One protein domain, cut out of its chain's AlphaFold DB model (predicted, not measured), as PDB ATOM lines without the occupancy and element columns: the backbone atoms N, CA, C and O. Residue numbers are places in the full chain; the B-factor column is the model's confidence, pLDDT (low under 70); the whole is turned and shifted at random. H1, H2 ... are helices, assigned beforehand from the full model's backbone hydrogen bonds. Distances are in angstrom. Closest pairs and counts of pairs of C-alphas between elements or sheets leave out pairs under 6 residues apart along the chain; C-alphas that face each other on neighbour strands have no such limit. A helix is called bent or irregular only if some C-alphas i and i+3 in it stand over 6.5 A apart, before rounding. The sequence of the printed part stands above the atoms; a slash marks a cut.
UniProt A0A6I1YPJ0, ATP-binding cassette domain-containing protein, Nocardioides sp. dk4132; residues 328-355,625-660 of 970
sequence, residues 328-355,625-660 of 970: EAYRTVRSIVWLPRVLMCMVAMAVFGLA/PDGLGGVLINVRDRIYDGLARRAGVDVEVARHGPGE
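What this domain is: This is residues 328 to 355 and 625 to 660 of the 970 residues of the protein "ATP-binding cassette domain-containing protein" of Nocardioides sp. dk4132 (UniProt A0A6I1YPJ0). Two long helices, H2 and H3, make an open V, meeting near H2's start and H3's end, with short H1 and H4 by that corner. Residues 341 to 355 and 625 to 635 stick out as its arms. The 64 printed residues include four named helices, H1 to H4 in order, and no named strand: all helix, loose (radius of gyration of the C-alphas 14.8 A), spanning 51 by 33 by 16 A.

Where its parts are: Find C-alpha 328 at (95.607, 99.087, 147.108), where H1, residues 328 to 332, begins. H2, residues 334 to 354, runs 30.1 A and is only just irregular: C-alphas 337 and 340 are 6.9 A apart. H3, residues 627 to 646, runs 29.7 A; H4, residues 651 to 656, ends at C-alpha 656, (105.683, 94.037, 150.546).

How they stand to each other: Look at Ile 336 and Tyr 640, the closest C-alphas of H2 and H3, 6.3 A: these helices touch at a steep tilt of 43 degrees, opposite ways. H1 and H4 only just touch, with 3 C-alpha pairs within 8 A, closest Ala 329 and Ala 654. Within hydrogen-bond range are H4's O i to N i+4 pairs, 15 of 17 in H2, 15 of 16 in H3, and 0 of 1 in H1, where 1 of 2 O i to N i+3 pairs is.

The domain as a whole: Residues 356 to 624 are cut out, a 34.2 A C-alpha gap. Residues 657 to 660 are under pLDDT 70.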
ATOM      1  N   GLU A 328      97.069  98.938 147.098       77.31
ATOM      2  CA  GLU A 328      95.607  99.087 147.108       77.31
ATOM      3  C   GLU A 328      95.117  99.730 148.410       77.31
ATOM      4  O   GLU A 328      94.251 100.603 148.375       77.31
ATOM      5  N   ALA A 329      95.782  99.418 149.527       80.25
ATOM      6  CA  ALA A 329      95.559 100.049 150.822       80.25
ATOM      7  C   ALA A 329      95.725 101.580 150.797       80.25
ATOM      8  O   ALA A 329      95.082 102.272 151.574       80.25
ATOM      9  N   TYR A 330      96.535 102.148 149.896       83.69
ATOM     10  CA  TYR A 330      96.736 103.603 149.823       83.69
ATOM     11  C   TYR A 330      95.565 104.311 149.135       83.69
ATOM     12  O   TYR A 330      95.380 105.514 149.315       83.69
ATOM     13  N   ARG A 331      94.744 103.584 148.363       82.75
ATOM     14  CA  ARG A 331      93.577 104.153 147.669       82.75
ATOM     15  C   ARG A 331      92.448 104.545 148.622       82.75
ATOM     16  O   ARG A 331      91.591 105.333 148.234       82.75
ATOM     17  N   THR A 332      92.452 104.031 149.850       85.62
ATOM     18  CA  THR A 332      91.489 104.417 150.895       85.62
ATOM     19  C   THR A 332      91.820 105.787 151.500       85.62
ATOM     20  O   THR A 332      90.938 106.475 152.014       85.62
ATOM     21  N   VAL A 333      93.074 106.240 151.379       88.38
ATOM     22  CA  VAL A 333      93.556 107.502 151.948       88.38
ATOM     23  C   VAL A 333      93.288 108.659 150.978       88.38
ATOM     24  O   VAL A 333      93.977 108.831 149.970       88.38
ATOM     25  N   ARG A 334      92.306 109.516 151.302       88.94
ATOM     26  CA  ARG A 334      91.891 110.650 150.447       88.94
ATOM     27  C   ARG A 334      93.050 111.567 150.042       88.94
ATOM     28  O   ARG A 334      93.127 111.956 148.880       88.94
ATOM     29  N   SER A 335      93.951 111.905 150.965       87.75
ATOM     30  CA  SER A 335      95.082 112.800 150.677       87.75
ATOM     31  C   SER A 335      96.010 112.230 149.602       87.75
ATOM     32  O   SER A 335      96.398 112.966 148.701       87.75
ATOM     33  N   ILE A 336      96.290 110.923 149.621       87.62
ATOM     34  CA  ILE A 336      97.135 110.255 148.617       87.62
ATOM     35  C   ILE A 336      96.460 110.259 147.237       87.62
ATOM     36  O   ILE A 336      97.124 110.487 146.228       87.62
ATOM     37  N   VAL A 337      95.138 110.069 147.183       86.69
ATOM     38  CA  VAL A 337      94.373 110.038 145.922       86.69
ATOM     39  C   VAL A 337      94.264 111.422 145.266       86.69
ATOM     40  O   VAL A 337      94.357 111.529 144.041       86.69
ATOM     41  N   TRP A 338      94.064 112.486 146.051       88.00
ATOM     42  CA  TRP A 338      93.887 113.848 145.526       88.00
ATOM     43  C   TRP A 338      95.203 114.586 145.263       88.00
ATOM     44  O   TRP A 338      95.268 115.364 144.311       88.00
ATOM     45  N   LEU A 339      96.257 114.324 146.042       88.62
ATOM     46  CA  LEU A 339      97.549 115.009 145.930       88.62
ATOM     47  C   LEU A 339      98.128 115.055 144.499       88.62
ATOM     48  O   LEU A 339      98.466 116.153 144.057       88.62
ATOM     49  N   PRO A 340      98.213 113.948 143.729       85.88
ATOM     50  CA  PRO A 340      98.754 114.008 142.370       85.88
ATOM     51  C   PRO A 340      97.882 114.835 141.415       85.88
ATOM     52  O   PRO A 340      98.422 115.474 140.518       85.88
ATOM     53  N   ARG A 341      96.554 114.870 141.610       88.12
ATOM     54  CA  ARG A 341      95.644 115.690 140.789       88.12
ATOM     55  C   ARG A 341      95.827 117.174 141.080       88.12
ATOM     56  O   ARG A 341      95.949 117.960 140.150       88.12
ATOM     57  N   VAL A 342      95.900 117.544 142.361       89.56
ATOM     58  CA  VAL A 342      96.136 118.933 142.781       89.56
ATOM     59  C   VAL A 342      97.500 119.411 142.294       89.56
ATOM     60  O   VAL A 342      97.586 120.473 141.688       89.56
ATOM     61  N   LEU A 343      98.553 118.610 142.486       87.38
ATOM     62  CA  LEU A 343      99.895 118.942 142.011       87.38
ATOM     63  C   LEU A 343      99.930 119.102 140.487       87.38
ATOM     64  O   LEU A 343     100.498 120.070 139.997       87.38
ATOM     65  N   MET A 344      99.284 118.200 139.742       87.19
ATOM     66  CA  MET A 344      99.178 118.303 138.285       87.19
ATOM     67  C   MET A 344      98.457 119.586 137.856       87.19
ATOM     68  O   MET A 344      98.956 120.278 136.974       87.19
ATOM     69  N   CYS A 345      97.337 119.942 138.495       89.75
ATOM     70  CA  CYS A 345      96.636 121.197 138.215       89.75
ATOM     71  C   CYS A 345      97.496 122.423 138.544       89.75
ATOM     72  O   CYS A 345      97.556 123.346 137.740       89.75
ATOM     73  N   MET A 346      98.196 122.436 139.685       90.19
ATOM     74  CA  MET A 346      99.094 123.539 140.052       90.19
ATOM     75  C   MET A 346     100.242 123.696 139.055       90.19
ATOM     76  O   MET A 346     100.524 124.810 138.628       90.19
ATOM     77  N   VAL A 347     100.869 122.590 138.645       88.38
ATOM     78  CA  VAL A 347     101.929 122.606 137.629       88.38
ATOM     79  C   VAL A 347     101.376 123.086 136.287       88.38
ATOM     80  O   VAL A 347     101.982 123.954 135.672       88.38
ATOM     81  N   ALA A 348     100.215 122.594 135.851       87.06
ATOM     82  CA  ALA A 348      99.590 123.038 134.606       87.06
ATOM     83  C   ALA A 348      99.270 124.542 134.625       87.06
ATOM     84  O   ALA A 348      99.594 125.246 133.672       87.06
ATOM     85  N   MET A 349      98.706 125.050 135.727       89.19
ATOM     86  CA  MET A 349      98.448 126.481 135.907       89.19
ATOM     87  C   MET A 349      99.738 127.301 135.915       89.19
ATOM     88  O   MET A 349      99.781 128.349 135.283       89.19
ATOM     89  N   ALA A 350     100.793 126.833 136.588       89.12
ATOM     90  CA  ALA A 350     102.075 127.531 136.633       89.12
ATOM     91  C   ALA A 350     102.729 127.602 135.248       89.12
ATOM     92  O   ALA A 350     103.168 128.666 134.827       89.12
ATOM     93  N   VAL A 351     102.754 126.487 134.516       88.44
ATOM     94  CA  VAL A 351     103.378 126.404 133.190       88.44
ATOM     95  C   VAL A 351     102.583 127.204 132.149       88.44
ATOM     96  O   VAL A 351     103.185 127.872 131.309       88.44
ATOM     97  N   PHE A 352     101.249 127.200 132.219       88.12
ATOM     98  CA  PHE A 352     100.410 128.039 131.359       88.12
ATOM     99  C   PHE A 352     100.519 129.524 131.732       88.12
ATOM    100  O   PHE A 352     100.683 130.370 130.862       88.12
ATOM    101  N   GLY A 353     100.507 129.844 133.029       87.25
ATOM    102  CA  GLY A 353     100.691 131.204 133.537       87.25
ATOM    103  C   GLY A 353     102.042 131.808 133.149       87.25
ATOM    104  O   GLY A 353     102.122 133.006 132.887       87.25
ATOM    105  N   LEU A 354     103.079 130.975 133.020       86.94
ATOM    106  CA  LEU A 354     104.413 131.381 132.582       86.94
ATOM    107  C   LEU A 354     104.401 132.053 131.198       86.94
ATOM    108  O   LEU A 354     105.186 132.971 130.978       86.94
ATOM    109  N   ALA A 355     103.468 131.676 130.314       85.25
ATOM    110  CA  ALA A 355     103.293 132.291 128.994       85.25
ATOM    111  C   ALA A 355     103.034 133.807 129.066       85.25
ATOM    112  O   ALA A 355     103.403 134.537 128.154       85.25
ATOM    113  N   PRO A 625     121.710 105.626 139.119       73.62
ATOM    114  CA  PRO A 625     121.476 104.710 137.993       73.62
ATOM    115  C   PRO A 625     120.075 104.859 137.377       73.62
ATOM    116  O   PRO A 625     119.893 104.601 136.190       73.62
ATOM    117  N   ASP A 626     119.121 105.332 138.176       76.31
ATOM    118  CA  ASP A 626     117.722 105.549 137.803       76.31
ATOM    119  C   ASP A 626     117.462 106.963 137.244       76.31
ATOM    120  O   ASP A 626     116.326 107.329 136.926       76.31
ATOM    121  N   GLY A 627     118.517 107.780 137.147       86.56
ATOM    122  CA  GLY A 627     118.443 109.202 136.837       86.56
ATOM    123  C   GLY A 627     117.766 110.024 137.939       86.56
ATOM    124  O   GLY A 627     117.401 109.537 139.014       86.56
ATOM    125  N   LEU A 628     117.573 111.311 137.664       89.00
ATOM    126  CA  LEU A 628     116.940 112.253 138.591       89.00
ATOM    127  C   LEU A 628     115.462 111.936 138.840       89.00
ATOM    128  O   LEU A 628     114.950 112.178 139.934       89.00
ATOM    129  N   GLY A 629     114.772 111.336 137.870       84.94
ATOM    130  CA  GLY A 629     113.397 110.891 138.052       84.94
ATOM    131  C   GLY A 629     113.256 109.770 139.091       84.94
ATOM    132  O   GLY A 629     112.254 109.739 139.805       84.94
ATOM    133  N   GLY A 630     114.267 108.908 139.263       83.69
ATOM    134  CA  GLY A 630     114.301 107.923 140.353       83.69
ATOM    135  C   GLY A 630     114.316 108.583 141.737       83.69
ATOM    136  O   GLY A 630     113.575 108.183 142.634       83.69
ATOM    137  N   VAL A 631     115.078 109.670 141.893       87.44
ATOM    138  CA  VAL A 631     115.081 110.477 143.128       87.44
ATOM    139  C   VAL A 631     113.697 111.068 143.388       87.44
ATOM    140  O   VAL A 631     113.204 111.000 144.515       87.44
ATOM    141  N   LEU A 632     113.035 111.584 142.349       86.25
ATOM    142  CA  LEU A 632     111.686 112.137 142.464       86.25
ATOM    143  C   LEU A 632     110.664 111.080 142.918       86.25
ATOM    144  O   LEU A 632     109.808 111.376 143.752       86.25
ATOM    145  N   ILE A 633     110.777 109.842 142.428       84.81
ATOM    146  CA  ILE A 633     109.935 108.718 142.866       84.81
ATOM    147  C   ILE A 633     110.210 108.364 144.322       84.81
ATOM    148  O   ILE A 633     109.265 108.209 145.086       84.81
ATOM    149  N   ASN A 634     111.477 108.303 144.734       86.62
ATOM    150  CA  ASN A 634     111.833 108.016 146.123       86.62
ATOM    151  C   ASN A 634     111.297 109.090 147.082       86.62
ATOM    152  O   ASN A 634     110.809 108.772 148.166       86.62
ATOM    153  N   VAL A 635     111.345 110.365 146.686       88.94
ATOM    154  CA  VAL A 635     110.755 111.472 147.456       88.94
ATOM    155  C   VAL A 635     109.233 111.344 147.512       88.94
ATOM    156  O   VAL A 635     108.653 111.423 148.595       88.94
ATOM    157  N   ARG A 636     108.583 111.096 146.369       88.00
ATOM    158  CA  ARG A 636     107.137 110.853 146.285       88.00
ATOM    159  C   ARG A 636     106.710 109.707 147.200       88.00
ATOM    160  O   ARG A 636     105.744 109.852 147.943       88.00
ATOM    161  N   ASP A 637     107.431 108.593 147.163       87.31
ATOM    162  CA  ASP A 637     107.123 107.398 147.942       87.31
ATOM    163  C   ASP A 637     107.257 107.664 149.441       87.31
ATOM    164  O   ASP A 637     106.340 107.335 150.185       87.31
ATOM    165  N   ARG A 638     108.297 108.388 149.880       89.94
ATOM    166  CA  ARG A 638     108.417 108.839 151.279       89.94
ATOM    167  C   ARG A 638     107.255 109.734 151.717       89.94
ATOM    168  O   ARG A 638     106.795 109.617 152.852       89.94
ATOM    169  N   ILE A 639     106.781 110.627 150.843       90.88
ATOM    170  CA  ILE A 639     105.618 111.484 151.129       90.88
ATOM    171  C   ILE A 639     104.358 110.626 151.281       90.88
ATOM    172  O   ILE A 639     103.618 110.798 152.251       90.88
ATOM    173  N   TYR A 640     104.118 109.692 150.360       90.12
ATOM    174  CA  TYR A 640     102.967 108.792 150.431       90.12
ATOM    175  C   TYR A 640     103.017 107.873 151.649       90.12
ATOM    176  O   TYR A 640     102.001 107.742 152.324       90.12
ATOM    177  N   ASP A 641     104.183 107.333 151.996       90.00
ATOM    178  CA  ASP A 641     104.365 106.510 153.194       90.00
ATOM    179  C   ASP A 641     104.088 107.319 154.462       90.00
ATOM    180  O   ASP A 641     103.409 106.847 155.372       90.00
ATOM    181  N   GLY A 642     104.553 108.570 154.518       90.75
ATOM    182  CA  GLY A 642     104.260 109.479 155.625       90.75
ATOM    183  C   GLY A 642     102.764 109.775 155.768       90.75
ATOM    184  O   GLY A 642     102.239 109.779 156.882       90.75
ATOM    185  N   LEU A 643     102.060 109.989 154.652       91.25
ATOM    186  CA  LEU A 643     100.608 110.194 154.642       91.25
ATOM    187  C   LEU A 643      99.840 108.918 155.018       91.25
ATOM    188  O   LEU A 643      98.867 109.007 155.765       91.25
ATOM    189  N   ALA A 644     100.283 107.752 154.549       90.12
ATOM    190  CA  ALA A 644      99.680 106.455 154.847       90.12
ATOM    191  C   ALA A 644      99.827 106.093 156.333       90.12
ATOM    192  O   ALA A 644      98.839 105.732 156.972       90.12
ATOM    193  N   ARG A 645     101.017 106.301 156.921       91.44
ATOM    194  CA  ARG A 645     101.256 106.111 158.365       91.44
ATOM    195  C   ARG A 645     100.357 107.006 159.212       91.44
ATOM    196  O   ARG A 645      99.777 106.544 160.186       91.44
ATOM    197  N   ARG A 646     100.192 108.276 158.819       91.81
ATOM    198  CA  ARG A 646      99.270 109.209 159.497       91.81
ATOM    199  C   ARG A 646      97.806 108.778 159.404       91.81
ATOM    200  O   ARG A 646      97.023 109.149 160.269       91.81
ATOM    201  N   ALA A 647      97.447 108.017 158.375       89.75
ATOM    202  CA  ALA A 647      96.111 107.466 158.182       89.75
ATOM    203  C   ALA A 647      95.923 106.070 158.812       89.75
ATOM    204  O   ALA A 647      94.870 105.469 158.620       89.75
ATOM    205  N   GLY A 648      96.916 105.549 159.548       88.81
ATOM    206  CA  GLY A 648      96.834 104.251 160.228       88.81
ATOM    207  C   GLY A 648      97.050 103.029 159.328       88.81
ATOM    208  O   GLY A 648      96.724 101.919 159.734       88.81
ATOM    209  N   VAL A 649      97.582 103.208 158.114       87.25
ATOM    210  CA  VAL A 649      97.915 102.097 157.209       87.25
ATOM    211  C   VAL A 649      99.313 101.575 157.531       87.25
ATOM    212  O   VAL A 649     100.276 102.346 157.543       87.25
ATOM    213  N   ASP A 650      99.437 100.262 157.733       87.12
ATOM    214  CA  ASP A 650     100.739  99.603 157.828       87.12
ATOM    215  C   ASP A 650     101.425  99.608 156.456       87.12
ATOM    216  O   ASP A 650     101.018  98.922 155.516       87.12
ATOM    217  N   VAL A 651     102.456 100.443 156.330       84.38
ATOM    218  CA  VAL A 651     103.204 100.639 155.083       84.38
ATOM    219  C   VAL A 651     103.980  99.390 154.686       84.38
ATOM    220  O   VAL A 651     104.082  99.120 153.489       84.38
ATOM    221  N   GLU A 652     104.502  98.639 155.653       81.06
ATOM    222  CA  GLU A 652     105.378  97.501 155.383       81.06
ATOM    223  C   GLU A 652     104.569  96.355 154.779       81.06
ATOM    224  O   GLU A 652     104.889  95.862 153.696       81.06
ATOM    225  N   VAL A 653     103.433  96.042 155.410       79.12
ATOM    226  CA  VAL A 653     102.467  95.054 154.912       79.12
ATOM    227  C   VAL A 653     101.849  95.513 153.588       79.12
ATOM    228  O   VAL A 653     101.680  94.712 152.669       79.12
ATOM    229  N   ALA A 654     101.538  96.806 153.441       78.69
ATOM    230  CA  ALA A 654     100.945  97.328 152.210       78.69
ATOM    231  C   ALA A 654     101.900  97.283 151.003       78.69
ATOM    232  O   ALA A 654     101.442  97.062 149.882       78.69
ATOM    233  N   ARG A 655     103.206  97.518 151.196       76.38
ATOM    234  CA  ARG A 655     104.190  97.536 150.098       76.38
ATOM    235  C   ARG A 655     104.734  96.157 149.753       76.38
ATOM    236  O   ARG A 655     104.884  95.867 148.569       76.38
ATOM    237  N   HIS A 656     105.018  95.327 150.752       71.56
ATOM    238  CA  HIS A 656     105.683  94.037 150.546       71.56
ATOM    239  C   HIS A 656     104.715  92.845 150.522       71.56
ATOM    240  O   HIS A 656     105.121  91.736 150.157       71.56
ATOM    241  N   GLY A 657     103.433  93.088 150.825       65.31
ATOM    242  CA  GLY A 657     102.427  92.048 151.017       65.31
ATOM    243  C   GLY A 657     102.622  91.310 152.348       65.31
ATOM    244  O   GLY A 657     103.531  91.641 153.115       65.31
ATOM    245  N   PRO A 658     101.790  90.298 152.650       59.41
ATOM    246  CA  PRO A 658     102.169  89.309 153.655       59.41
ATOM    247  C   PRO A 658     103.521  88.691 153.257       59.41
ATOM    248  O   PRO A 658     103.811  88.563 152.064       59.41
ATOM    249  N   GLY A 659     104.356  88.347 154.244       61.03
ATOM    250  CA  GLY A 659     105.652  87.703 154.001       61.03
ATOM    251  C   GLY A 659     105.528  86.516 153.043       61.03
ATOM    252  O   GLY A 659     104.459  85.913 152.932       61.03
ATOM    253  N   GLU A 660     106.613  86.211 152.325       61.62
ATOM    254  CA  GLU A 660     106.621  85.117 151.352       61.62
ATOM    255  C   GLU A 660     106.098  83.837 152.029       61.62
ATOM    256  O   GLU A 660     106.587  83.490 153.111       61.62
TER     257      GLU A 660